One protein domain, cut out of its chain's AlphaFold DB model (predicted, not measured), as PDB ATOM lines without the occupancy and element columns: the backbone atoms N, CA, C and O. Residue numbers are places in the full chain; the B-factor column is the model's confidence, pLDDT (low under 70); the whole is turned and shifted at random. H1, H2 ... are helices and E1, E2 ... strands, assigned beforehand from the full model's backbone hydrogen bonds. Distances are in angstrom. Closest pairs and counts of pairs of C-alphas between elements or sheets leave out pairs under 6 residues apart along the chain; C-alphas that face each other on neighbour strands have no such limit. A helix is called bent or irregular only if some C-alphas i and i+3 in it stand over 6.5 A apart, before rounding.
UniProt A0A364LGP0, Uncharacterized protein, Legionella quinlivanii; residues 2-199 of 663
ATOM      1  N   GLY A   2     232.778 237.603 190.059       71.44
ATOM      2  CA  GLY A   2     232.207 238.218 188.859       71.44
ATOM      3  C   GLY A   2     230.680 238.169 188.894       71.44
ATOM      4  O   GLY A   2     230.100 237.353 189.613       71.44
ATOM      5  N   LYS A   3     230.046 239.074 188.150       88.25
ATOM      6  CA  LYS A   3     228.593 239.107 187.959       88.25
ATOM      7  C   LYS A   3     228.142 237.851 187.213       88.25
ATOM      8  O   LYS A   3     228.863 237.385 186.332       88.25
ATOM      9  N   LYS A   4     226.949 237.347 187.510       93.88
ATOM     10  CA  LYS A   4     226.363 236.167 186.870       93.88
ATOM     11  C   LYS A   4     225.079 236.496 186.126       93.88
ATOM     12  O   LYS A   4     224.277 237.344 186.536       93.88
ATOM     13  N   ALA A   5     224.856 235.769 185.044       96.38
ATOM     14  CA  ALA A   5     223.567 235.653 184.390       96.38
ATOM     15  C   ALA A   5     223.192 234.178 184.267       96.38
ATOM     16  O   ALA A   5     223.964 233.385 183.741       96.38
ATOM     17  N   VAL A   6     221.999 233.815 184.723       97.75
ATOM     18  CA  VAL A   6     221.476 232.450 184.613       97.75
ATOM     19  C   VAL A   6     220.270 232.471 183.686       97.75
ATOM     20  O   VAL A   6     219.380 233.305 183.852       97.75
ATOM     21  N   ILE A   7     220.240 231.583 182.698       97.44
ATOM     22  CA  ILE A   7     219.144 231.433 181.741       97.44
ATOM     23  C   ILE A   7     218.464 230.093 182.014       97.44
ATOM     24  O   ILE A   7     219.057 229.050 181.774       97.44
ATOM     25  N   LEU A   8     217.219 230.125 182.489       95.81
ATOM     26  CA  LEU A   8     216.350 228.951 182.520       95.81
ATOM     27  C   LEU A   8     215.714 228.803 181.137       95.81
ATOM     28  O   LEU A   8     214.903 229.648 180.747       95.81
ATOM     29  N   CYS A   9     216.105 227.765 180.403       94.19
ATOM     30  CA  CYS A   9     215.570 227.439 179.086       94.19
ATOM     31  C   CYS A   9     214.765 226.138 179.156       94.19
ATOM     32  O   CYS A   9     215.178 225.189 179.811       94.19
ATOM     33  N   PHE A  10     213.622 226.094 178.479       91.50
ATOM     34  CA  PHE A  10     212.698 224.952 178.529       91.50
ATOM     35  C   PHE A  10     212.649 224.168 177.215       91.50
ATOM     36  O   PHE A  10     211.891 223.210 177.105       91.50
ATOM     37  N   ASP A  11     213.439 224.579 176.222       91.31
ATOM     38  CA  ASP A  11     213.503 223.963 174.902       91.31
ATOM     39  C   ASP A  11     214.958 223.938 174.413       91.31
ATOM     40  O   ASP A  11     215.543 224.978 174.086       91.31
ATOM     41  N   LYS A  12     215.578 222.753 174.376       91.38
ATOM     42  CA  LYS A  12     216.964 222.634 173.882       91.38
ATOM     43  C   LYS A  12     217.072 222.894 172.383       91.38
ATOM     44  O   LYS A  12     218.161 223.220 171.914       91.38
ATOM     45  N   SER A  13     215.978 222.802 171.627       91.31
ATOM     46  CA  SER A  13     216.001 223.093 170.191       91.31
ATOM     47  C   SER A  13     216.254 224.578 169.886       91.31
ATOM     48  O   SER A  13     216.743 224.893 168.800       91.31
ATOM     49  N   GLU A  14     216.045 225.474 170.860       90.25
ATOM     50  CA  GLU A  14     216.341 226.916 170.774       90.25
ATOM     51  C   GLU A  14     217.796 227.276 171.150       90.25
ATOM     52  O   GLU A  14     218.115 228.440 171.420       90.25
ATOM     53  N   GLU A  15     218.717 226.305 171.203       90.62
ATOM     54  CA  GLU A  15     220.111 226.538 171.611       90.62
ATOM     55  C   GLU A  15     220.760 227.691 170.827       90.62
ATOM     56  O   GLU A  15     221.475 228.519 171.392       90.62
ATOM     57  N   ARG A  16     220.481 227.805 169.525       92.69
ATOM     58  CA  ARG A  16     221.077 228.843 168.675       92.69
ATOM     59  C   ARG A  16     220.642 230.251 169.093       92.69
ATOM     60  O   ARG A  16     221.466 231.172 169.114       92.69
ATOM     61  N   GLU A  17     219.368 230.426 169.402       92.75
ATOM     62  CA  GLU A  17     218.761 231.663 169.871       92.75
ATOM     63  C   GLU A  17     219.289 232.028 171.260       92.75
ATOM     64  O   GLU A  17     219.702 233.173 171.480       92.75
ATOM     65  N   VAL A  18     219.360 231.046 172.166       93.38
ATOM     66  CA  VAL A  18     219.896 231.221 173.522       93.38
ATOM     67  C   VAL A  18     221.364 231.641 173.474       93.38
ATOM     68  O   VAL A  18     221.739 232.612 174.127       93.38
ATOM     69  N   GLN A  19     222.191 231.012 172.638       93.25
ATOM     70  CA  GLN A  19     223.599 231.390 172.464       93.25
ATOM     71  C   GLN A  19     223.759 232.827 171.941       93.25
ATOM     72  O   GLN A  19     224.628 233.579 172.395       93.25
ATOM     73  N   ALA A  20     222.907 233.265 171.010       93.25
ATOM     74  CA  ALA A  20     222.906 234.657 170.556       93.25
ATOM     75  C   ALA A  20     222.450 235.628 171.664       93.25
ATOM     76  O   ALA A  20     222.977 236.742 171.772       93.25
ATOM     77  N   PHE A  21     221.528 235.203 172.529       93.62
ATOM     78  CA  PHE A  21     221.117 235.964 173.706       93.62
ATOM     79  C   PHE A  21     222.212 236.032 174.783       93.62
ATOM     80  O   PHE A  21     222.401 237.085 175.393       93.62
ATOM     81  N   MET A  22     223.003 234.976 174.974       94.25
ATOM     82  CA  MET A  22     224.175 235.004 175.859       94.25
ATOM     83  C   MET A  22     225.202 236.032 175.389       94.25
ATOM     84  O   MET A  22     225.636 236.868 176.181       94.25
ATOM     85  N   ARG A  23     225.518 236.051 174.087       93.38
ATOM     86  CA  ARG A  23     226.426 237.059 173.507       93.38
ATOM     87  C   ARG A  23     225.919 238.475 173.729       93.38
ATOM     88  O   ARG A  23     226.698 239.375 174.012       93.38
ATOM     89  N   ARG A  24     224.603 238.686 173.656       91.12
ATOM     90  CA  ARG A  24     224.003 239.974 174.020       91.12
ATOM     91  C   ARG A  24     224.302 240.353 175.469       91.12
ATOM     92  O   ARG A  24     224.573 241.520 175.740       91.12
ATOM     93  N   ILE A  25     224.149 239.417 176.402       92.19
ATOM     94  CA  ILE A  25     224.411 239.668 177.823       92.19
ATOM     95  C   ILE A  25     225.882 240.054 178.011       92.19
ATOM     96  O   ILE A  25     226.145 241.084 178.628       92.19
ATOM     97  N   GLN A  26     226.799 239.298 177.402       91.56
ATOM     98  CA  GLN A  26     228.243 239.545 177.438       91.56
ATOM     99  C   GLN A  26     228.600 240.917 176.862       91.56
ATOM    100  O   GLN A  26     229.103 241.759 177.601       91.56
ATOM    101  N   ASN A  27     228.201 241.213 175.619       89.19
ATOM    102  CA  ASN A  27     228.453 242.507 174.974       89.19
ATOM    103  C   ASN A  27     227.983 243.689 175.841       89.19
ATOM    104  O   ASN A  27     228.657 244.708 175.946       89.19
ATOM    105  N   ARG A  28     226.816 243.570 176.489       84.38
ATOM    106  CA  ARG A  28     226.269 244.647 177.332       84.38
ATOM    107  C   ARG A  28     226.995 244.824 178.655       84.38
ATOM    108  O   ARG A  28     226.831 245.879 179.262       84.38
ATOM    109  N   GLU A  29     227.678 243.808 179.158       85.38
ATOM    110  CA  GLU A  29     228.517 243.935 180.348       85.38
ATOM    111  C   GLU A  29     229.933 244.380 179.978       85.38
ATOM    112  O   GLU A  29     230.461 245.261 180.653       85.38
ATOM    113  N   GLU A  30     230.475 243.932 178.845       83.88
ATOM    114  CA  GLU A  30     231.709 244.467 178.252       83.88
ATOM    115  C   GLU A  30     231.593 245.980 177.992       83.88
ATOM    116  O   GLU A  30     232.456 246.747 178.412       83.88
ATOM    117  N   GLU A  31     230.467 246.451 177.435       77.25
ATOM    118  CA  GLU A  31     230.147 247.887 177.281       77.25
ATOM    119  C   GLU A  31     230.144 248.664 178.614       77.25
ATOM    120  O   GLU A  31     230.208 249.895 178.628       77.25
ATOM    121  N   LYS A  32     230.026 247.972 179.752       74.12
ATOM    122  CA  LYS A  32     230.085 248.563 181.099       74.12
ATOM    123  C   LYS A  32     231.454 248.400 181.759       74.12
ATOM    124  O   LYS A  32     231.601 248.811 182.907       74.12
ATOM    125  N   GLY A  33     232.427 247.817 181.062       73.81
ATOM    126  CA  GLY A  33     233.749 247.498 181.597       73.81
ATOM    127  C   GLY A  33     233.784 246.237 182.466       73.81
ATOM    128  O   GLY A  33     234.733 246.064 183.226       73.81
ATOM    129  N   ASN A  34     232.765 245.376 182.378       77.62
ATOM    130  CA  ASN A  34     232.694 244.092 183.076       77.62
ATOM    131  C   ASN A  34     232.965 242.948 182.084       77.62
ATOM    132  O   ASN A  34     232.030 242.391 181.513       77.62
ATOM    133  N   GLU A  35     234.235 242.593 181.890       75.31
ATOM    134  CA  GLU A  35     234.643 241.517 180.963       75.31
ATOM    135  C   GLU A  35     234.445 240.101 181.552       75.31
ATOM    136  O   GLU A  35     234.362 239.127 180.811       75.31
ATOM    137  N   ASP A  36     234.283 239.983 182.876       82.12
ATOM    138  CA  ASP A  36     234.237 238.700 183.599       82.12
ATOM    139  C   ASP A  36     232.805 238.224 183.946       82.12
ATOM    140  O   ASP A  36     232.592 237.622 185.005       82.12
ATOM    141  N   ILE A  37     231.785 238.527 183.126       90.44
ATOM    142  CA  ILE A  37     230.432 237.997 183.383       90.44
ATOM    143  C   ILE A  37     230.362 236.493 183.091       90.44
ATOM    144  O   ILE A  37     230.644 236.033 181.985       90.44
ATOM    145  N   GLU A  38     229.901 235.730 184.077       93.81
ATOM    146  CA  GLU A  38     229.644 234.303 183.935       93.81
ATOM    147  C   GLU A  38     228.192 234.079 183.491       93.81
ATOM    148  O   GLU A  38     227.256 234.556 184.140       93.81
ATOM    149  N   VAL A  39     227.984 233.385 182.368       95.06
ATOM    150  CA  VAL A  39     226.642 233.104 181.840       95.06
ATOM    151  C   VAL A  39     226.383 231.603 181.856       95.06
ATOM    152  O   VAL A  39     227.086 230.853 181.182       95.06
ATOM    153  N   HIS A  40     225.351 231.185 182.585       96.00
ATOM    154  CA  HIS A  40     224.932 229.792 182.740       96.00
ATOM    155  C   HIS A  40     223.605 229.546 182.028       96.00
ATOM    156  O   HIS A  40     222.704 230.384 182.101       96.00
ATOM    157  N   ILE A  41     223.462 228.390 181.382       95.69
ATOM    158  CA  ILE A  41     222.170 227.898 180.893       95.69
ATOM    159  C   ILE A  41     221.792 226.686 181.736       95.69
ATOM    160  O   ILE A  41     222.587 225.761 181.867       95.69
ATOM    161  N   ILE A  42     220.577 226.696 182.267       94.94
ATOM    162  CA  ILE A  42     219.972 225.574 182.977       94.94
ATOM    163  C   ILE A  42     218.748 225.140 182.176       94.94
ATOM    164  O   ILE A  42     217.965 225.987 181.733       94.94
ATOM    165  N   TYR A  43     218.583 223.830 182.011       93.19
ATOM    166  CA  TYR A  43     217.421 223.223 181.367       93.19
ATOM    167  C   TYR A  43     216.636 222.415 182.401       93.19
ATOM    168  O   TYR A  43     216.892 221.220 182.524       93.19
ATOM    169  N   PRO A  44     215.697 223.027 183.154       92.19
ATOM    170  CA  PRO A  44     214.953 222.300 184.185       92.19
ATOM    171  C   PRO A  44     214.158 221.119 183.616       92.19
ATOM    172  O   PRO A  44     213.945 220.131 184.304       92.19
ATOM    173  N   VAL A  45     213.696 221.261 182.370       91.25
ATOM    174  CA  VAL A  45     213.052 220.240 181.535       91.25
ATOM    175  C   VAL A  45     213.287 220.589 180.062       91.25
ATOM    176  O   VAL A  45     213.610 221.739 179.750       91.25
ATOM    177  N   ASP A  46     213.072 219.631 179.160       90.25
ATOM    178  CA  ASP A  46     213.076 219.860 177.713       90.25
ATOM    179  C   ASP A  46     211.741 219.479 177.049       90.25
ATOM    180  O   ASP A  46     211.397 218.301 176.901       90.25
ATOM    181  N   VAL A  47     210.987 220.482 176.593       88.75
ATOM    182  CA  VAL A  47     209.703 220.262 175.906       88.75
ATOM    183  C   VAL A  47     209.853 219.527 174.581       88.75
ATOM    184  O   VAL A  47     208.912 218.848 174.168       88.75
ATOM    185  N   ASN A  48     211.010 219.631 173.925       87.50
ATOM    186  CA  ASN A  48     211.285 218.905 172.688       87.50
ATOM    187  C   ASN A  48     211.435 217.391 172.944       87.50
ATOM    188  O   ASN A  48     211.152 216.577 172.068       87.50
ATOM    189  N   GLU A  49     211.802 217.011 174.170       86.81
ATOM    190  CA  GLU A  49     211.811 215.627 174.658       86.81
ATOM    191  C   GLU A  49     210.478 215.232 175.325       86.81
ATOM    192  O   GLU A  49     210.349 214.134 175.863       86.81
ATOM    193  N   GLY A  50     209.462 216.103 175.291       83.69
ATOM    194  CA  GLY A  50     208.166 215.861 175.927       83.69
ATOM    195  C   GLY A  50     208.190 215.975 177.455       83.69
ATOM    196  O   GLY A  50     207.288 215.455 178.109       83.69
ATOM    197  N   GLN A  51     209.184 216.649 178.035       87.06
ATOM    198  CA  GLN A  51     209.313 216.831 179.484       87.06
ATOM    199  C   GLN A  51     208.664 218.130 179.955       87.06
ATOM    200  O   GLN A  51     208.751 219.180 179.311       87.06
ATOM    201  N   TYR A  52     207.994 218.062 181.102       88.19
ATOM    202  CA  TYR A  52     207.351 219.211 181.725       88.19
ATOM    203  C   TYR A  52     207.495 219.093 183.242       88.19
ATOM    204  O   TYR A  52     207.339 218.010 183.814       88.19
ATOM    205  N   MET A  53     207.731 220.223 183.911       90.88
ATOM    206  CA  MET A  53     207.996 220.277 185.356       90.88
ATOM    207  C   MET A  53     206.866 219.656 186.186       90.88
ATOM    208  O   MET A  53     207.102 219.158 187.287       90.88
ATOM    209  N   THR A  54     205.639 219.666 185.654       87.12
ATOM    210  CA  THR A  54     204.464 219.090 186.309       87.12
ATOM    211  C   THR A  54     204.593 217.589 186.561       87.12
ATOM    212  O   THR A  54     204.069 217.134 187.567       87.12
ATOM    213  N   TRP A  55     205.233 216.796 185.696       81.69
ATOM    214  CA  TRP A  55     205.321 215.340 185.911       81.69
ATOM    215  C   TRP A  55     206.688 214.853 186.338       81.69
ATOM    216  O   TRP A  55     206.746 214.015 187.237       81.69
ATOM    217  N   GLU A  56     207.752 215.426 185.781       75.69
ATOM    218  CA  GLU A  56     209.123 215.020 186.108       75.69
ATOM    219  C   GLU A  56     209.486 215.304 187.572       75.69
ATOM    220  O   GLU A  56     210.448 214.743 188.076       75.69
ATOM    221  N   SER A  57     208.675 216.108 188.285       63.84
ATOM    222  CA  SER A  57     209.032 216.729 189.560       63.84
ATOM    223  C   SER A  57     210.301 217.535 189.352       63.84
ATOM    224  O   SER A  57     211.388 216.981 189.315       63.84
ATOM    225  N   ALA A  58     210.178 218.851 189.205       62.38
ATOM    226  CA  ALA A  58     211.327 219.736 189.052       62.38
ATOM    227  C   ALA A  58     212.167 219.828 190.343       62.38
ATOM    228  O   ALA A  58     212.250 220.876 190.987       62.38
ATOM    229  N   GLU A  59     212.733 218.705 190.769       83.44
ATOM    230  CA  GLU A  59     213.780 218.643 191.762       83.44
ATOM    231  C   GLU A  59     215.069 219.103 191.087       83.44
ATOM    232  O   GLU A  59     215.489 218.500 190.100       83.44
ATOM    233  N   PRO A  60     215.689 220.181 191.582       89.38
ATOM    234  CA  PRO A  60     216.892 220.708 190.967       89.38
ATOM    235  C   PRO A  60     218.056 219.725 191.082       89.38
ATOM    236  O   PRO A  60     218.277 219.134 192.151       89.38
ATOM    237  N   GLU A  61     218.843 219.616 190.014       91.88
ATOM    238  CA  GLU A  61     220.122 218.915 190.057       91.88
ATOM    239  C   GLU A  61     221.104 219.644 190.987       91.88
ATOM    240  O   GLU A  61     220.987 220.846 191.239       91.88
ATOM    241  N   ASP A  62     222.101 218.934 191.516       93.69
ATOM    242  CA  ASP A  62     223.073 219.551 192.430       93.69
ATOM    243  C   ASP A  62     223.917 220.636 191.738       93.69
ATOM    244  O   ASP A  62     224.267 221.630 192.373       93.69
ATOM    245  N   ALA A  63     224.163 220.498 190.431       93.94
ATOM    246  CA  ALA A  63     224.818 221.528 189.624       93.94
ATOM    247  C   ALA A  63     223.967 222.807 189.522       93.94
ATOM    248  O   ALA A  63     224.484 223.913 189.692       93.94
ATOM    249  N   ASP A  64     222.654 222.664 189.318       94.44
ATOM    250  CA  ASP A  64     221.728 223.798 189.280       94.44
ATOM    251  C   ASP A  64     221.689 224.523 190.627       94.44
ATOM    252  O   ASP A  64     221.722 225.757 190.674       94.44
ATOM    253  N   LYS A  65     221.646 223.758 191.730       95.38
ATOM    254  CA  LYS A  65     221.689 224.303 193.095       95.38
ATOM    255  C   LYS A  65     222.957 225.107 193.317       95.38
ATOM    256  O   LYS A  65     222.859 226.236 193.776       95.38
ATOM    257  N   GLU A  66     224.123 224.575 192.957       95.56
ATOM    258  CA  GLU A  66     225.399 225.278 193.135       95.56
ATOM    259  C   GLU A  66     225.406 226.638 192.413       95.56
ATOM    260  O   GLU A  66     225.791 227.665 192.987       95.56
ATOM    261  N   ILE A  67     224.913 226.674 191.171       96.00
ATOM    262  CA  ILE A  67     224.831 227.905 190.379       96.00
ATOM    263  C   ILE A  67     223.858 228.899 191.024       96.00
ATOM    264  O   ILE A  67     224.226 230.050 191.275       96.00
ATOM    265  N   LEU A  68     222.628 228.470 191.304       96.62
ATOM    266  CA  LEU A  68     221.544 229.338 191.768       96.62
ATOM    267  C   LEU A  68     221.726 229.790 193.226       96.62
ATOM    268  O   LEU A  68     221.477 230.956 193.538       96.62
ATOM    269  N   GLU A  69     222.228 228.931 194.113       96.62
ATOM    270  CA  GLU A  69     222.499 229.265 195.520       96.62
ATOM    271  C   GLU A  69     223.552 230.374 195.638       96.62
ATOM    272  O   GLU A  69     223.500 231.214 196.538       96.62
ATOM    273  N   SER A  70     224.485 230.412 194.684       95.44
ATOM    274  CA  SER A  70     225.573 231.387 194.632       95.44
ATOM    275  C   SER A  70     225.193 232.735 193.997       95.44
ATOM    276  O   SER A  70     226.073 233.590 193.824       95.44
ATOM    277  N   MET A  71     223.924 232.927 193.617       96.00
ATOM    278  CA  MET A  71     223.427 234.190 193.067       96.00
ATOM    279  C   MET A  71     223.306 235.282 194.137       96.00
ATOM    280  O   MET A  71     223.017 235.036 195.303       96.00
ATOM    281  N   THR A  72     223.478 236.523 193.702       95.06
ATOM    282  CA  THR A  72     223.447 237.745 194.504       95.06
ATOM    283  C   THR A  72     222.505 238.784 193.876       95.06
ATOM    284  O   THR A  72     222.089 238.637 192.725       95.06
ATOM    285  N   PRO A  73     222.166 239.878 194.581       93.62
ATOM    286  CA  PRO A  73     221.340 240.957 194.029       93.62
ATOM    287  C   PRO A  73     221.913 241.668 192.788       93.62
ATOM    288  O   PRO A  73     221.180 242.376 192.089       93.62
ATOM    289  N   ASP A  74     223.207 241.512 192.495       90.38
ATOM    290  CA  ASP A  74     223.833 242.059 191.285       90.38
ATOM    291  C   ASP A  74     223.627 241.173 190.048       90.38
ATOM    292  O   ASP A  74     223.749 241.657 188.915       90.38
ATOM    293  N   ASP A  75     223.232 239.920 190.259       94.50
ATOM    294  CA  ASP A  75     223.052 238.921 189.216       94.50
ATOM    295  C   ASP A  75     221.673 239.016 188.557       94.50
ATOM    296  O   ASP A  75     220.757 239.713 189.012       94.50
ATOM    297  N   HIS A  76     221.531 238.327 187.427       95.19
ATOM    298  CA  HIS A  76     220.301 238.312 186.647       95.19
ATOM    299  C   HIS A  76     219.852 236.887 186.338       95.19
ATOM    300  O   HIS A  76     220.617 236.091 185.802       95.19
ATOM    301  N   LEU A  77     218.580 236.598 186.603       97.88
ATOM    302  CA  LEU A  77     217.905 235.396 186.130       97.88
ATOM    303  C   LEU A  77     217.073 235.743 184.891       97.88
ATOM    304  O   LEU A  77     216.358 236.752 184.865       97.88
ATOM    305  N   TYR A  78     217.142 234.907 183.869       97.00
ATOM    306  CA  TYR A  78     216.351 235.007 182.653       97.00
ATOM    307  C   TYR A  78     215.500 233.751 182.517       97.00
ATOM    308  O   TYR A  78     216.006 232.646 182.663       97.00
ATOM    309  N   ILE A  79     214.214 233.926 182.236       95.44
ATOM    310  CA  ILE A  79     213.315 232.834 181.860       95.44
ATOM    311  C   ILE A  79     213.120 232.950 180.356       95.44
ATOM    312  O   ILE A  79     212.581 233.959 179.881       95.44
ATOM    313  N   TRP A  80     213.612 231.953 179.631       92.12
ATOM    314  CA  TRP A  80     213.643 231.905 178.178       92.12
ATOM    315  C   TRP A  80     212.728 230.799 177.655       92.12
ATOM    316  O   TRP A  80     212.709 229.690 178.183       92.12
ATOM    317  N   GLY A  81     211.987 231.111 176.597       85.56
ATOM    318  CA  GLY A  81     211.198 230.136 175.861       85.56
ATOM    319  C   GLY A  81     210.046 230.783 175.108       85.56
ATOM    320  O   GLY A  81     209.869 232.008 175.078       85.56
ATOM    321  N   HIS A  82     209.203 229.942 174.528       80.81
ATOM    322  CA  HIS A  82     207.974 230.396 173.901       80.81
ATOM    323  C   HIS A  82     206.964 230.901 174.943       80.81
ATOM    324  O   HIS A  82     206.725 230.288 175.979       80.81
ATOM    325  N   GLY A  83     206.334 232.042 174.668       67.75
ATOM    326  CA  GLY A  83     205.249 232.552 175.507       67.75
ATOM    327  C   GLY A  83     203.902 232.028 175.033       67.75
ATOM    328  O   GLY A  83     203.604 232.099 173.840       67.75
ATOM    329  N   ALA A  84     203.051 231.577 175.953       62.41
ATOM    330  CA  ALA A  84     201.621 231.510 175.683       62.41
ATOM    331  C   ALA A  84     201.029 232.910 175.915       62.41
ATOM    332  O   ALA A  84     201.300 233.513 176.956       62.41
ATOM    333  N   PRO A  85     200.246 233.476 174.980       57.78
ATOM    334  CA  PRO A  85     199.605 234.755 175.230       57.78
ATOM    335  C   PRO A  85     198.725 234.645 176.480       57.78
ATOM    336  O   PRO A  85     197.799 233.844 176.514       57.78
ATOM    337  N   SER A  86     199.033 235.469 177.485       59.38
ATOM    338  CA  SER A  86     198.163 235.773 178.630       59.38
ATOM    339  C   SER A  86     197.945 234.674 179.676       59.38
ATOM    340  O   SER A  86     197.180 234.898 180.608       59.38
ATOM    341  N   ASN A  87     198.633 233.536 179.574       72.31
ATOM    342  CA  ASN A  87     198.639 232.514 180.622       72.31
ATOM    343  C   ASN A  87     199.926 232.650 181.448       72.31
ATOM    344  O   ASN A  87     200.987 232.909 180.872       72.31
ATOM    345  N   PRO A  88     199.909 232.401 182.767       81.31
ATOM    346  CA  PRO A  88     201.127 232.339 183.569       81.31
ATOM    347  C   PRO A  88     201.828 230.980 183.396       81.31
ATOM    348  O   PRO A  88     202.167 230.283 184.353       81.31
ATOM    349  N   TYR A  89     202.036 230.616 182.130       86.62
ATOM    350  CA  TYR A  89     202.634 229.386 181.645       86.62
ATOM    351  C   TYR A  89     203.566 229.653 180.458       86.62
ATOM    352  O   TYR A  89     203.280 230.482 179.588       86.62
ATOM    353  N   ILE A  90     204.639 228.880 180.404       87.56
ATOM    354  CA  ILE A  90     205.488 228.666 179.231       87.56
ATOM    355  C   ILE A  90     205.456 227.173 178.906       87.56
ATOM    356  O   ILE A  90     205.285 226.379 179.832       87.56
ATOM    357  N   PRO A  91     205.607 226.743 177.642       84.81
ATOM    358  CA  PRO A  91     205.839 225.336 177.344       84.81
ATOM    359  C   PRO A  91     206.864 224.740 178.314       84.81
ATOM    360  O   PRO A  91     207.933 225.306 178.505       84.81
ATOM    361  N   GLY A  92     206.480 223.649 178.983       85.44
ATOM    362  CA  GLY A  92     207.306 222.975 179.987       85.44
ATOM    363  C   GLY A  92     207.022 223.366 181.440       85.44
ATOM    364  O   GLY A  92     207.221 222.528 182.316       85.44
ATOM    365  N   ALA A  93     206.501 224.569 181.726       90.12
ATOM    366  CA  ALA A  93     206.419 225.058 183.105       90.12
ATOM    367  C   ALA A  93     205.310 226.084 183.405       90.12
ATOM    368  O   ALA A  93     205.062 227.044 182.670       90.12
ATOM    369  N   PHE A  94     204.668 225.913 184.557       91.56
ATOM    370  CA  PHE A  94     203.762 226.869 185.187       91.56
ATOM    371  C   PHE A  94     204.509 227.749 186.203       91.56
ATOM    372  O   PHE A  94     205.518 227.333 186.771       91.56
ATOM    373  N   TYR A  95     204.020 228.965 186.477       93.38
ATOM    374  CA  TYR A  95     204.731 229.893 187.372       93.38
ATOM    375  C   TYR A  95     204.985 229.331 188.781       93.38
ATOM    376  O   TYR A  95     206.004 229.665 189.383       93.38
ATOM    377  N   THR A  96     204.087 228.491 189.316       94.44
ATOM    378  CA  THR A  96     204.286 227.879 190.640       94.44
ATOM    379  C   THR A  96     205.420 226.864 190.613       94.44
ATOM    380  O   THR A  96     206.192 226.810 191.553       94.44
ATOM    381  N   GLU A  97     205.574 226.123 189.517       94.56
ATOM    382  CA  GLU A  97     206.612 225.098 189.361       94.56
ATOM    383  C   GLU A  97     208.000 225.739 189.294       94.56
ATOM    384  O   GLU A  97     208.931 225.281 189.951       94.56
ATOM    385  N   ILE A  98     208.124 226.860 188.578       95.25
ATOM    386  CA  ILE A  98     209.353 227.665 188.571       95.25
ATOM    387  C   ILE A  98     209.592 228.290 189.946       95.25
ATOM    388  O   ILE A  98     210.725 228.319 190.416       95.25
ATOM    389  N   GLY A  99     208.538 228.777 190.605       95.88
ATOM    390  CA  GLY A  99     208.631 229.300 191.965       95.88
ATOM    391  C   GLY A  99     209.166 228.265 192.954       95.88
ATOM    392  O   GLY A  99     210.105 228.570 193.679       95.88
ATOM    393  N   ASP A 100     208.628 227.045 192.928       95.12
ATOM    394  CA  ASP A 100     209.052 225.922 193.771       95.12
ATOM    395  C   ASP A 100     210.489 225.484 193.461       95.12
ATOM    396  O   ASP A 100     211.270 225.213 194.373       95.12
ATOM    397  N   TYR A 101     210.869 225.450 192.183       95.75
ATOM    398  CA  TYR A 101     212.237 225.150 191.761       95.75
ATOM    399  C   TYR A 101     213.237 226.196 192.284       95.75
ATOM    400  O   TYR A 101     214.288 225.854 192.827       95.75
ATOM    401  N   LEU A 102     212.893 227.484 192.198       96.31
ATOM    402  CA  LEU A 102     213.702 228.571 192.755       96.31
ATOM    403  C   LEU A 102     213.725 228.549 194.291       96.31
ATOM    404  O   LEU A 102     214.747 228.864 194.899       96.31
ATOM    405  N   ASP A 103     212.631 228.130 194.926       95.44
ATOM    406  CA  ASP A 103     212.526 227.983 196.380       95.44
ATOM    407  C   ASP A 103     213.552 227.008 196.958       95.44
ATOM    408  O   ASP A 103     214.099 227.251 198.036       95.44
ATOM    409  N   LYS A 104     213.803 225.923 196.219       94.75
ATOM    410  CA  LYS A 104     214.704 224.827 196.593       94.75
ATOM    411  C   LYS A 104     216.172 225.091 196.262       94.75
ATOM    412  O   LYS A 104     217.029 224.371 196.768       94.75
ATOM    413  N   THR A 105     216.465 226.067 195.404       95.00
ATOM    414  CA  THR A 105     217.818 226.324 194.880       95.00
ATOM    415  C   THR A 105     218.446 227.605 195.407       95.00
ATOM    416  O   THR A 105     219.658 227.663 195.578       95.00
ATOM    417  N   LEU A 106     217.656 228.649 195.661       95.75
ATOM    418  CA  LEU A 106     218.188 229.962 196.016       95.75
ATOM    419  C   LEU A 106     218.521 230.081 197.507       95.75
ATOM    420  O   LEU A 106     217.706 229.759 198.375       95.75
ATOM    421  N   ASN A 107     219.646 230.735 197.812       95.38
ATOM    422  CA  ASN A 107     219.889 231.266 199.149       95.38
ATOM    423  C   ASN A 107     219.041 232.528 199.375       95.38
ATOM    424  O   ASN A 107     219.445 233.648 199.071       95.38
ATOM    425  N   LYS A 108     217.842 232.366 199.935       94.38
ATOM    426  CA  LYS A 108     216.887 233.474 200.131       94.38
ATOM    427  C   LYS A 108     217.415 234.570 201.060       94.38
ATOM    428  O   LYS A 108     216.964 235.710 200.975       94.38
ATOM    429  N   GLU A 109     218.372 234.253 201.934       94.00
ATOM    430  CA  GLU A 109     218.881 235.189 202.936       94.00
ATOM    431  C   GLU A 109     219.681 236.349 202.334       94.00
ATOM    432  O   GLU A 109     219.846 237.372 203.004       94.00
ATOM    433  N   VAL A 110     220.169 236.237 201.095       95.19
ATOM    434  CA  VAL A 110     220.918 237.326 200.441       95.19
ATOM    435  C   VAL A 110     220.010 238.380 199.808       95.19
ATOM    436  O   VAL A 110     220.488 239.455 199.455       95.19
ATOM    437  N   PHE A 111     218.706 238.115 199.709       94.75
ATOM    438  CA  PHE A 111     217.721 239.036 199.148       94.75
ATOM    439  C   PHE A 111     216.855 239.647 200.254       94.75
ATOM    440  O   PHE A 111     216.529 239.008 201.254       94.75
ATOM    441  N   GLY A 112     216.471 240.910 200.097       91.69
ATOM    442  CA  GLY A 112     215.615 241.599 201.060       91.69
ATOM    443  C   GLY A 112     215.598 243.115 200.879       91.69
ATOM    444  O   GLY A 112     216.385 243.643 200.094       91.69
ATOM    445  N   PRO A 113     214.749 243.836 201.637       87.00
ATOM    446  CA  PRO A 113     214.572 245.283 201.493       87.00
ATOM    447  C   PRO A 113     215.881 246.083 201.565       87.00
ATOM    448  O   PRO A 113     216.087 246.988 200.762       87.00
ATOM    449  N   ASP A 114     216.790 245.692 202.464       88.38
ATOM    450  CA  ASP A 114     218.086 246.359 202.665       88.38
ATOM    451  C   ASP A 114     219.255 245.662 201.947       88.38
ATOM    452  O   ASP A 114     220.383 246.151 201.975       88.38
ATOM    453  N   LYS A 115     219.009 244.496 201.340       90.62
ATOM    454  CA  LYS A 115     220.042 243.664 200.701       90.62
ATOM    455  C   LYS A 115     219.989 243.738 199.177       90.62
ATOM    456  O   LYS A 115     221.004 243.536 198.528       90.62
ATOM    457  N   GLY A 116     218.829 244.067 198.614       91.38
ATOM    458  CA  GLY A 116     218.563 244.064 197.180       91.38
ATOM    459  C   GLY A 116     217.634 242.922 196.762       91.38
ATOM    460  O   GLY A 116     217.200 242.103 197.575       91.38
ATOM    461  N   THR A 117     217.288 242.897 195.480       94.00
ATOM    462  CA  THR A 117     216.275 242.005 194.899       94.00
ATOM    463  C   THR A 117     216.899 241.003 193.936       94.00
ATOM    464  O   THR A 117     217.842 241.329 193.216       94.00
ATOM    465  N   LEU A 118     216.329 239.798 193.866       96.56
ATOM    466  CA  LEU A 118     216.571 238.889 192.748       96.56
ATOM    467  C   LEU A 118     215.947 239.482 191.478       96.56
ATOM    468  O   LEU A 118     214.734 239.693 191.425       96.56
ATOM    469  N   LYS A 119     216.754 239.734 190.445       96.31
ATOM    470  CA  LYS A 119     216.296 240.346 189.188       96.31
ATOM    471  C   LYS A 119     215.952 239.274 188.160       96.31
ATOM    472  O   LYS A 119     216.847 238.706 187.537       96.31
ATOM    473  N   ILE A 120     214.662 239.063 187.914       97.81
ATOM    474  CA  ILE A 120     214.157 238.083 186.947       97.81
ATOM    475  C   ILE A 120     213.654 238.787 185.685       97.81
ATOM    476  O   ILE A 120     212.910 239.768 185.740       97.81
ATOM    477  N   ASN A 121     214.049 238.285 184.520       94.94
ATOM    478  CA  ASN A 121     213.622 238.772 183.214       94.94
ATOM    479  C   ASN A 121     212.933 237.641 182.454       94.94
ATOM    480  O   ASN A 121     213.579 236.708 181.997       94.94
ATOM    481  N   VAL A 122     211.618 237.743 182.310       93.88
ATOM    482  CA  VAL A 122     210.787 236.818 181.542       93.88
ATOM    483  C   VAL A 122     210.805 237.269 180.081       93.88
ATOM    484  O   VAL A 122     210.130 238.231 179.697       93.88
ATOM    485  N   GLU A 123     211.622 236.599 179.275       90.69
ATOM    486  CA  GLU A 123     211.914 236.939 177.880       90.69
ATOM    487  C   GLU A 123     211.044 236.125 176.907       90.69
ATOM    488  O   GLU A 123     211.524 235.564 175.932       90.69
ATOM    489  N   ILE A 124     209.735 236.105 177.173       87.44
ATOM    490  CA  ILE A 124     208.724 235.384 176.384       87.44
ATOM    491  C   ILE A 124     207.699 236.357 175.791       87.44
ATOM    492  O   ILE A 124     207.498 237.456 176.317       87.44
ATOM    493  N   CYS A 125     206.975 235.951 174.747       86.69
ATOM    494  CA  CYS A 125     205.853 236.722 174.202       86.69
ATOM    495  C   CYS A 125     204.803 237.038 175.284       86.69
ATOM    496  O   CYS A 125     204.258 236.131 175.900       86.69
ATOM    497  N   ASN A 126     204.471 238.319 175.476       83.25
ATOM    498  CA  ASN A 126     203.417 238.781 176.397       83.25
ATOM    499  C   ASN A 126     203.545 238.352 177.876       83.25
ATOM    500  O   ASN A 126     202.557 238.433 178.604       83.25
ATOM    501  N   GLY A 127     204.730 237.967 178.365       88.44
ATOM    502  CA  GLY A 127     204.904 237.523 179.760       88.44
ATOM    503  C   GLY A 127     204.539 238.553 180.845       88.44
ATOM    504  O   GLY A 127     204.438 238.203 182.016       88.44
ATOM    505  N   GLY A 128     204.345 239.825 180.487       88.44
ATOM    506  CA  GLY A 128     203.891 240.904 181.372       88.44
ATOM    507  C   GLY A 128     202.431 241.330 181.177       88.44
ATOM    508  O   GLY A 128     202.046 242.381 181.681       88.44
ATOM    509  N   ARG A 129     201.620 240.584 180.412       82.31
ATOM    510  CA  ARG A 129     200.189 240.876 180.198       82.31
ATOM    511  C   ARG A 129     199.286 239.882 180.926       82.31
ATOM    512  O   ARG A 129     199.549 238.688 180.881       82.31
ATOM    513  N   GLY A 130     198.216 240.386 181.542       79.00
ATOM    514  CA  GLY A 130     197.168 239.588 182.191       79.00
ATOM    515  C   GLY A 130     196.491 240.354 183.330       79.00
ATOM    516  O   GLY A 130     197.163 240.776 184.259       79.00
ATOM    517  N   GLY A 131     195.168 240.537 183.295       75.75
ATOM    518  CA  GLY A 131     194.463 241.394 184.264       75.75
ATOM    519  C   GLY A 131     194.577 242.895 183.954       75.75
ATOM    520  O   GLY A 131     195.223 243.290 182.981       75.75
ATOM    521  N   VAL A 132     193.919 243.742 184.750       76.88
ATOM    522  CA  VAL A 132     193.768 245.188 184.462       76.88
ATOM    523  C   VAL A 132     195.101 245.920 184.572       76.88
ATOM    524  O   VAL A 132     195.430 246.756 183.732       76.88
ATOM    525  N   GLN A 133     195.850 245.610 185.627       82.88
ATOM    526  CA  GLN A 133     197.161 246.162 185.947       82.88
ATOM    527  C   GLN A 133     198.260 245.113 185.756       82.88
ATOM    528  O   GLN A 133     199.361 245.266 186.279       82.88
ATOM    529  N   GLY A 134     197.992 244.045 185.004       84.31
ATOM    530  CA  GLY A 134     198.972 242.997 184.758       84.31
ATOM    531  C   GLY A 134     199.139 241.993 185.910       84.31
ATOM    532  O   GLY A 134     200.051 241.175 185.835       84.31
ATOM    533  N   GLU A 135     198.293 242.037 186.945       88.50
ATOM    534  CA  GLU A 135     198.326 241.191 188.152       88.50
ATOM    535  C   GLU A 135     198.217 239.680 187.883       88.50
ATOM    536  O   GLU A 135     198.704 238.875 188.675       88.50
ATOM    537  N   ASN A 136     197.626 239.303 186.748       86.56
ATOM    538  CA  ASN A 136     197.477 237.917 186.298       86.56
ATOM    539  C   ASN A 136     198.519 237.545 185.223       86.56
ATOM    540  O   ASN A 136     198.491 236.464 184.656       86.56
ATOM    541  N   SER A 137     199.460 238.436 184.894       88.25
ATOM    542  CA  SER A 137     200.539 238.082 183.968       88.25
ATOM    543  C   SER A 137     201.478 237.036 184.568       88.25
ATOM    544  O   SER A 137     201.639 236.968 185.787       88.25
ATOM    545  N   PHE A 138     202.182 236.284 183.714       91.69
ATOM    546  CA  PHE A 138     203.240 235.362 184.144       91.69
ATOM    547  C   PHE A 138     204.216 236.033 185.118       91.69
ATOM    548  O   PHE A 138     204.474 235.524 186.208       91.69
ATOM    549  N   ALA A 139     204.736 237.206 184.743       94.12
ATOM    550  CA  ALA A 139     205.702 237.936 185.550       94.12
ATOM    551  C   ALA A 139     205.118 238.383 186.901       94.12
ATOM    552  O   ALA A 139     205.797 238.266 187.920       94.12
ATOM    553  N   ALA A 140     203.866 238.848 186.938       94.12
ATOM    554  CA  ALA A 140     203.211 239.269 188.178       94.12
ATOM    555  C   ALA A 140     202.873 238.100 189.110       94.12
ATOM    556  O   ALA A 140     203.079 238.212 190.324       94.12
ATOM    557  N   ARG A 141     202.386 236.984 188.551       94.19
ATOM    558  CA  ARG A 141     202.094 235.738 189.274       94.19
ATOM    559  C   ARG A 141     203.361 235.156 189.883       94.19
ATOM    560  O   ARG A 141     203.390 234.915 191.088       94.19
ATOM    561  N   LEU A 142     204.430 235.039 189.092       96.75
ATOM    562  CA  LEU A 142     205.730 234.582 189.579       96.75
ATOM    563  C   LEU A 142     206.270 235.511 190.674       96.75
ATOM    564  O   LEU A 142     206.625 235.039 191.747       96.75
ATOM    565  N   HIS A 143     206.265 236.829 190.450       97.69
ATOM    566  CA  HIS A 143     206.690 237.810 191.455       97.69
ATOM    567  C   HIS A 143     205.902 237.677 192.765       97.69
ATOM    568  O   HIS A 143     206.489 237.625 193.844       97.69
ATOM    569  N   SER A 144     204.568 237.593 192.676       96.88
ATOM    570  CA  SER A 144     203.692 237.426 193.838       96.88
ATOM    571  C   SER A 144     204.011 236.146 194.601       96.88
ATOM    572  O   SER A 144     204.183 236.186 195.819       96.88
ATOM    573  N   TYR A 145     204.127 235.028 193.887       97.62
ATOM    574  CA  TYR A 145     204.374 233.730 194.491       97.62
ATOM    575  C   TYR A 145     205.742 233.655 195.170       97.62
ATOM    576  O   TYR A 145     205.819 233.249 196.327       97.62
ATOM    577  N   LEU A 146     206.792 234.167 194.522       97.56
ATOM    578  CA  LEU A 146     208.124 234.294 195.118       97.56
ATOM    579  C   LEU A 146     208.092 235.128 196.406       97.56
ATOM    580  O   LEU A 146     208.682 234.731 197.408       97.56
ATOM    581  N   GLY A 147     207.337 236.231 196.436       96.19
ATOM    582  CA  GLY A 147     207.148 237.013 197.663       96.19
ATOM    583  C   GLY A 147     206.496 236.214 198.796       96.19
ATOM    584  O   GLY A 147     206.969 236.275 199.931       96.19
ATOM    585  N   LYS A 148     205.470 235.409 198.490       96.12
ATOM    586  CA  LYS A 148     204.805 234.509 199.459       96.12
ATOM    587  C   LYS A 148     205.718 233.374 199.940       96.12
ATOM    588  O   LYS A 148     205.487 232.815 201.011       96.12
ATOM    589  N   LEU A 149     206.734 233.030 199.152       94.94
ATOM    590  CA  LEU A 149     207.797 232.079 199.481       94.94
ATOM    591  C   LEU A 149     208.975 232.718 200.251       94.94
ATOM    592  O   LEU A 149     209.889 232.018 200.687       94.94
ATOM    593  N   GLY A 150     208.947 234.039 200.457       94.12
ATOM    594  CA  GLY A 150     210.000 234.789 201.147       94.12
ATOM    595  C   GLY A 150     211.168 235.213 200.253       94.12
ATOM    596  O   GLY A 150     212.181 235.681 200.763       94.12
ATOM    597  N   ILE A 151     211.042 235.080 198.931       95.25
ATOM    598  CA  ILE A 151     212.058 235.484 197.954       95.25
ATOM    599  C   ILE A 151     211.773 236.917 197.496       95.25
ATOM    600  O   ILE A 151     210.831 237.190 196.744       95.25
ATOM    601  N   TYR A 152     212.613 237.852 197.940       95.69
ATOM    602  CA  TYR A 152     212.500 239.257 197.559       95.69
ATOM    603  C   TYR A 152     213.026 239.464 196.132       95.69
ATOM    604  O   TYR A 152     214.227 239.367 195.874       95.69
ATOM    605  N   SER A 153     212.124 239.723 195.189       96.00
ATOM    606  CA  SER A 153     212.430 239.731 193.758       96.00
ATOM    607  C   SER A 153     211.839 240.935 193.031       96.00
ATOM    608  O   SER A 153     210.933 241.608 193.518       96.00
ATOM    609  N   GLU A 154     212.372 241.190 191.842       95.94
ATOM    610  CA  GLU A 154     211.761 242.005 190.799       95.94
ATOM    611  C   GLU A 154     211.605 241.128 189.565       95.94
ATOM    612  O   GLU A 154     212.569 240.495 189.130       95.94
ATOM    613  N   VAL A 155     210.416 241.108 188.971       97.19
ATOM    614  CA  VAL A 155     210.159 240.281 187.787       97.19
ATOM    615  C   VAL A 155     209.691 241.166 186.654       97.19
ATOM    616  O   VAL A 155     208.678 241.859 186.749       97.19
ATOM    617  N   ALA A 156     210.446 241.168 185.563       94.69
ATOM    618  CA  ALA A 156     210.113 241.917 184.368       94.69
ATOM    619  C   ALA A 156     209.543 241.000 183.286       94.69
ATOM    620  O   ALA A 156     210.128 239.962 183.003       94.69
ATOM    621  N   GLY A 157     208.449 241.408 182.648       92.00
ATOM    622  CA  GLY A 157     207.800 240.667 181.565       92.00
ATOM    623  C   GLY A 157     207.626 241.514 180.308       92.00
ATOM    624  O   GLY A 157     207.559 242.748 180.368       92.00
ATOM    625  N   ARG A 158     207.558 240.863 179.145       88.62
ATOM    626  CA  ARG A 158     207.297 241.541 177.867       88.62
ATOM    627  C   ARG A 158     205.814 241.838 177.679       88.62
ATOM    628  O   ARG A 158     204.956 241.037 178.023       88.62
ATOM    629  N   LEU A 159     205.517 242.976 177.064       84.06
ATOM    630  CA  LEU A 159     204.161 243.406 176.697       84.06
ATOM    631  C   LEU A 159     203.883 243.281 175.193       84.06
ATOM    632  O   LEU A 159     202.874 243.788 174.704       84.06
ATOM    633  N   ARG A 160     204.804 242.676 174.448       84.69
ATOM    634  CA  ARG A 160     204.735 242.493 172.999       84.69
ATOM    635  C   ARG A 160     205.124 241.061 172.643       84.69
ATOM    636  O   ARG A 160     205.730 240.365 173.465       84.69
ATOM    637  N   ASN A 161     204.808 240.657 171.417       84.44
ATOM    638  CA  ASN A 161     205.320 239.411 170.865       84.44
ATOM    639  C   ASN A 161     206.803 239.600 170.557       84.44
ATOM    640  O   ASN A 161     207.220 240.658 170.073       84.44
ATOM    641  N   VAL A 162     207.585 238.589 170.904       85.25
ATOM    642  CA  VAL A 162     209.018 238.533 170.660       85.25
ATOM    643  C   VAL A 162     209.226 237.854 169.313       85.25
ATOM    644  O   VAL A 162     208.630 236.820 169.031       85.25
ATOM    645  N   SER A 163     210.064 238.457 168.483       84.56
ATOM    646  CA  SER A 163     210.591 237.864 167.262       84.56
ATOM    647  C   SER A 163     212.105 237.822 167.420       84.56
ATOM    648  O   SER A 163     212.725 238.826 167.779       84.56
ATOM    649  N   VAL A 164     212.711 236.652 167.244       83.31
ATOM    650  CA  VAL A 164     214.152 236.506 167.451       83.31
ATOM    651  C   VAL A 164     214.874 236.761 166.133       83.31
ATOM    652  O   VAL A 164     214.823 235.961 165.207       83.31
ATOM    653  N   ASP A 165     215.561 237.897 166.062       86.88
ATOM    654  CA  ASP A 165     216.470 238.232 164.968       86.88
ATOM    655  C   ASP A 165     217.896 237.840 165.374       86.88
ATOM    656  O   ASP A 165     218.635 238.649 165.932       86.88
ATOM    657  N   ILE A 166     218.252 236.565 165.172       89.31
ATOM    658  CA  ILE A 166     219.518 235.980 165.655       89.31
ATOM    659  C   ILE A 166     220.750 236.815 165.243       89.31
ATOM    660  O   ILE A 166     221.576 237.078 166.118       89.31
ATOM    661  N   PRO A 167     220.909 237.253 163.973       90.44
ATOM    662  CA  PRO A 167     222.053 238.073 163.568       90.44
ATOM    663  C   PRO A 167     222.219 239.380 164.350       90.44
ATOM    664  O   PRO A 167     223.350 239.737 164.673       90.44
ATOM    665  N   ASN A 168     221.117 240.070 164.664       88.06
ATOM    666  CA  ASN A 168     221.138 241.396 165.295       88.06
ATOM    667  C   ASN A 168     220.898 241.348 166.814       88.06
ATOM    668  O   ASN A 168     221.087 242.346 167.514       88.06
ATOM    669  N   LEU A 169     220.493 240.197 167.361       88.31
ATOM    670  CA  LEU A 169     220.222 240.003 168.787       88.31
ATOM    671  C   LEU A 169     221.395 240.424 169.698       88.31
ATOM    672  O   LEU A 169     221.123 241.099 170.704       88.31
ATOM    673  N   PRO A 170     222.673 240.109 169.383       87.94
ATOM    674  CA  PRO A 170     223.801 240.496 170.228       87.94
ATOM    675  C   PRO A 170     223.943 242.013 170.413       87.94
ATOM    676  O   PRO A 170     224.316 242.457 171.498       87.94
ATOM    677  N   GLN A 171     223.613 242.812 169.397       83.62
ATOM    678  CA  GLN A 171     223.797 244.267 169.387       83.62
ATOM    679  C   GLN A 171     222.487 245.002 169.704       83.62
ATOM    680  O   GLN A 171     222.395 245.796 170.644       83.62
ATOM    681  N   GLU A 172     221.423 244.697 168.971       81.38
ATOM    682  CA  GLU A 172     220.164 245.447 169.004       81.38
ATOM    683  C   GLU A 172     219.187 244.868 170.034       81.38
ATOM    684  O   GLU A 172     218.506 245.585 170.777       81.38
ATOM    685  N   GLY A 173     219.211 243.548 170.207       83.25
ATOM    686  CA  GLY A 173     218.395 242.842 171.186       83.25
ATOM    687  C   GLY A 173     217.169 242.180 170.623       83.25
ATOM    688  O   GLY A 173     217.026 242.048 169.419       83.25
ATOM    689  N   LEU A 174     216.268 241.773 171.516       85.69
ATOM    690  CA  LEU A 174     215.013 241.169 171.094       85.69
ATOM    691  C   LEU A 174     214.202 242.168 170.268       85.69
ATOM    692  O   LEU A 174     213.911 243.283 170.724       85.69
ATOM    693  N   LYS A 175     213.857 241.727 169.061       88.25
ATOM    694  CA  LYS A 175     212.937 242.391 168.150       88.25
ATOM    695  C   LYS A 175     211.526 242.091 168.643       88.25
ATOM    696  O   LYS A 175     211.223 240.985 169.093       88.25
ATOM    697  N   THR A 176     210.660 243.093 168.655       87.06
ATOM    698  CA  THR A 176     209.294 242.935 169.166       87.06
ATOM    699  C   THR A 176     208.284 243.532 168.213       87.06
ATOM    700  O   THR A 176     208.570 244.519 167.542       87.06
ATOM    701  N   ILE A 177     207.082 242.973 168.205       85.81
ATOM    702  CA  ILE A 177     205.966 243.447 167.389       85.81
ATOM    703  C   ILE A 177     204.708 243.572 168.260       85.81
ATOM    704  O   ILE A 177     204.481 242.743 169.153       85.81
ATOM    705  N   PRO A 178     203.874 244.611 168.072       79.81
ATOM    706  CA  PRO A 178     202.552 244.646 168.682       79.81
ATOM    707  C   PRO A 178     201.732 243.415 168.305       79.81
ATOM    708  O   PRO A 178     201.662 243.035 167.139       79.81
ATOM    709  N   ARG A 179     201.029 242.837 169.281       74.31
ATOM    710  CA  ARG A 179     200.242 241.610 169.089       74.31
ATOM    711  C   ARG A 179     199.197 241.721 167.965       74.31
ATOM    712  O   ARG A 179     198.971 240.745 167.260       74.31
ATOM    713  N   HIS A 180     198.595 242.896 167.743       70.38
ATOM    714  CA  HIS A 180     197.655 243.089 166.625       70.38
ATOM    715  C   HIS A 180     198.305 242.972 165.244       70.38
ATOM    716  O   HIS A 180     197.646 242.527 164.307       70.38
ATOM    717  N   TYR A 181     199.577 243.345 165.107       76.81
ATOM    718  CA  TYR A 181     200.309 243.148 163.860       76.81
ATOM    719  C   TYR A 181     200.818 241.712 163.733       76.81
ATOM    720  O   TYR A 181     200.786 241.166 162.641       76.81
ATOM    721  N   ASP A 182     201.177 241.048 164.830       74.69
ATOM    722  CA  ASP A 182     201.548 239.628 164.779       74.69
ATOM    723  C   ASP A 182     200.398 238.719 164.301       74.69
ATOM    724  O   ASP A 182     200.576 237.796 163.516       74.69
ATOM    725  N   GLY A 183     199.156 239.012 164.700       66.75
ATOM    726  CA  GLY A 183     197.998 238.314 164.133       66.75
ATOM    727  C   GLY A 183     197.910 238.463 162.606       66.75
ATOM    728  O   GLY A 183     197.600 237.501 161.907       66.75
ATOM    729  N   LEU A 184     198.228 239.655 162.096       68.69
ATOM    730  CA  LEU A 184     198.202 239.983 160.672       68.69
ATOM    731  C   LEU A 184     199.396 239.388 159.903       68.69
ATOM    732  O   LEU A 184     199.225 239.024 158.741       68.69
ATOM    733  N   SER A 185     200.565 239.234 160.536       71.19
ATOM    734  CA  SER A 185     201.770 238.658 159.912       71.19
ATOM    735  C   SER A 185     201.586 237.199 159.487       71.19
ATOM    736  O   SER A 185     202.185 236.753 158.513       71.19
ATOM    737  N   ASN A 186     200.690 236.473 160.162       66.69
ATOM    738  CA  ASN A 186     200.293 235.114 159.786       66.69
ATOM    739  C   ASN A 186     199.452 235.058 158.493       66.69
ATOM    740  O   ASN A 186     199.295 233.985 157.915       66.69
ATOM    741  N   LEU A 187     198.880 236.185 158.054       65.38
ATOM    742  CA  LEU A 187     198.033 236.275 156.858       65.38
ATOM    743  C   LEU A 187     198.740 236.977 155.695       65.38
ATOM    744  O   LEU A 187     198.503 236.638 154.537       65.38
ATOM    745  N   ILE A 188     199.586 237.967 155.992       74.62
ATOM    746  CA  ILE A 188     200.327 238.753 155.004       74.62
ATOM    747  C   ILE A 188     201.756 239.015 155.480       74.62
ATOM    748  O   ILE A 188     202.001 239.216 156.666       74.62
ATOM    749  N   ALA A 189     202.703 239.098 154.545       79.06
ATOM    750  CA  ALA A 189     204.057 239.536 154.869       79.06
ATOM    751  C   ALA A 189     204.035 241.002 155.334       79.06
ATOM    752  O   ALA A 189     203.665 241.899 154.571       79.06
ATOM    753  N   LEU A 190     204.420 241.247 156.588       81.75
ATOM    754  CA  LEU A 190     204.539 242.600 157.123       81.75
ATOM    755  C   LEU A 190     205.935 243.179 156.859       81.75
ATOM    756  O   LEU A 190     206.923 242.469 157.040       81.75
ATOM    757  N   PRO A 191     206.040 244.468 156.482       85.19
ATOM    758  CA  PRO A 191     207.320 245.167 156.405       85.19
ATOM    759  C   PRO A 191     208.077 245.172 157.742       85.19
ATOM    760  O   PRO A 191     207.462 245.263 158.807       85.19
ATOM    761  N   ASP A 192     209.412 245.202 157.687       82.75
ATOM    762  CA  ASP A 192     210.272 245.258 158.880       82.75
ATOM    763  C   ASP A 192     209.988 246.462 159.792       82.75
ATOM    764  O   ASP A 192     210.219 246.384 160.992       82.75
ATOM    765  N   SER A 193     209.415 247.549 159.263       83.94
ATOM    766  CA  SER A 193     209.052 248.750 160.029       83.94
ATOM    767  C   SER A 193     208.032 248.515 161.150       83.94
ATOM    768  O   SER A 193     207.867 249.379 162.003       83.94
ATOM    769  N   TYR A 194     207.307 247.392 161.129       83.19
ATOM    770  CA  TYR A 194     206.372 247.007 162.197       83.19
ATOM    771  C   TYR A 194     207.056 246.324 163.381       83.19
ATOM    772  O   TYR A 194     206.441 246.132 164.433       83.19
ATOM    773  N   TYR A 195     208.315 245.947 163.203       86.12
ATOM    774  CA  TYR A 195     209.122 245.307 164.211       86.12
ATOM    775  C   TYR A 195     210.144 246.295 164.762       86.12
ATOM    776  O   TYR A 195     210.820 247.008 164.029       86.12
ATOM    777  N   GLU A 196     210.281 246.306 166.078       84.88
ATOM    778  CA  GLU A 196     211.098 247.287 166.777       84.88
ATOM    779  C   GLU A 196     211.960 246.586 167.827       84.88
ATOM    780  O   GLU A 196     211.453 245.860 168.697       84.88
ATOM    781  N   HIS A 197     213.267 246.829 167.777       80.88
ATOM    782  CA  HIS A 197     214.181 246.449 168.847       80.88
ATOM    783  C   HIS A 197     213.981 247.381 170.037       80.88
ATOM    784  O   HIS A 197     213.963 248.599 169.892       80.88
ATOM    785  N   GLN A 198     213.828 246.801 171.231       72.62
ATOM    786  CA  GLN A 198     213.641 247.561 172.477       72.62
ATOM    787  C   GLN A 198     212.486 248.578 172.429       72.62
ATOM    788  O   GLN A 198     212.564 249.623 173.066       72.62
ATOM    789  N   ALA A 199     211.411 248.252 171.706       76.75
ATOM    790  CA  ALA A 199     210.292 249.161 171.477       76.75
ATOM    791  C   ALA A 199     209.759 249.799 172.765       76.75
ATOM    792  O   ALA A 199     209.701 249.141 173.816       76.75
TER     793      ALA A 199
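Overview. This is residues 2 to 199 of the 663 residues of an uncharacterized protein of Legionella quinlivanii (UniProt A0A364LGP0). A twisted sheet of five parallel strands forms the core, with H1 over one face and H3 and H5 over the other, and H4 bridges from H3 to H5. Beyond the sheet, a small lobe made of the hairpin E6 and E7, the helix H6 and the last residues 186 to 199 lies toward one end of the longest axis, while the short H2 lies away from the sheet near H4. The printed part has 198 residues with six named helices and seven named strands, in the order E1 H1 E2 H2 H3 E3 H4 E4 H5 E5 E6 E7 H6. The large sheet runs E2 E1 E3 E4 E5, parallel, and the pair E6 and E7 is antiparallel; the class is mixed, helices and strands, with under half of the residues in named elements. The whole is compact, with a radius of gyration of the C-alphas of 16.6 A and spans of 50 by 39 by 36 A.

Along the chain. E1, residues 4 to 9, begins at C-alpha 4 at (226.363, 236.167, 186.870) and is 15.9 A long. H1, residues 12 to 30, is 26.7 A long, with a kink of 33 degrees near residue 19; it is irregular, with C-alphas 13 and 16 at 7.8 A. E2 is residues 38 to 42, H2 residues 53 to 56, H3 residues 62 to 69 and E3 residues 76 to 80. H4, residues 95 to 105, is 15.5 A long and begins at C-alpha 95 at (204.731, 229.893, 187.372). E4, residues 118 to 123, measures 15.7 A, H5, residues 138 to 148, 15.4 A, and E5, residues 153 to 158, 16.8 A. E6 is residues 161 to 163 and E7 residues 175 to 177. H6, residues 179 to 185, ends at C-alpha 185 at (201.770, 238.658, 159.912).

Arrangement. In the large sheet E2 and E5 are the edge strands. E2 and E1 have N 7 and O 40 at 2.8 A, E1 and E3 have N 8 and O 78 at 2.8 A, E3 and E4 have N 121 and O 77 at 2.8 A, and E4 and E5 have N 120 and O 154 at 2.8 A, within hydrogen-bond range. The sheet is the inner one of three layers, with helices on both its faces. H1 lies over E2 and E1 at a height over the sheet of 9.0 A, along the strands; its closest C-alphas to E2 are those of Met 22 and Val 39, 6.7 A. On the opposite face, H5 lies over E5 at a height of 8.6 A, along the strands, with Ala 139 and Gly 157 as closest C-alphas, 5.3 A. On the same face as H5, H3 lies over E2 at a height of 9.9 A, slantwise to the strands; E1 is only just not under it, with 2 of its C-alphas falling there. H4 is not on the sheet; it touches H3, about perpendicular at 85 degrees, with the C-alphas of Lys 65 and Thr 105 closest at 4.7 A. H4 also touches H5, the same way at a steep tilt of 46 degrees, with the C-alphas of Tyr 95 and Leu 142 closest at 5.3 A. H2 and H4 are close but not clearly touching, with the C-alphas of Met 53 and Glu 97 closest at 6.4 A. E1, H1, E2, like E3, H4, E4 and E4, H5, E5, is a strand-helix-strand unit, two parallel neighbour strands with a helix between, with a right-handed crossover; E2, H2 H3, E3 is a split unit, with E1 between its strands, also right-handed. E5 runs on into E6 across a break of 2 residues, at 76 degrees. E6 and E7 form a hairpin, with N 163 and O 175 at 2.8 A, within hydrogen-bond range. The closest C-alphas of E6 and H6 are those of Asn 161 and Arg 179, 5.8 A. In H3, H4 and H5 every O i to N i+4 pair is within hydrogen-bond range, in H1 13 of 15 and in H6 2 of 3; H2 is too short for such a pair.

Size, cuts and confidence. The C-alphas of Glu 109 and Ile 188, 51.5 A apart, are the two farthest apart. The printed part has no cut. The links E3 to H4, H4 to E4, E4 to H5 and E6 to E7 are long. The mean pLDDT of the printed part is 87.9, and residues 57 to 58, 83 to 86, 183 to 184 and 186 to 187 are under 70.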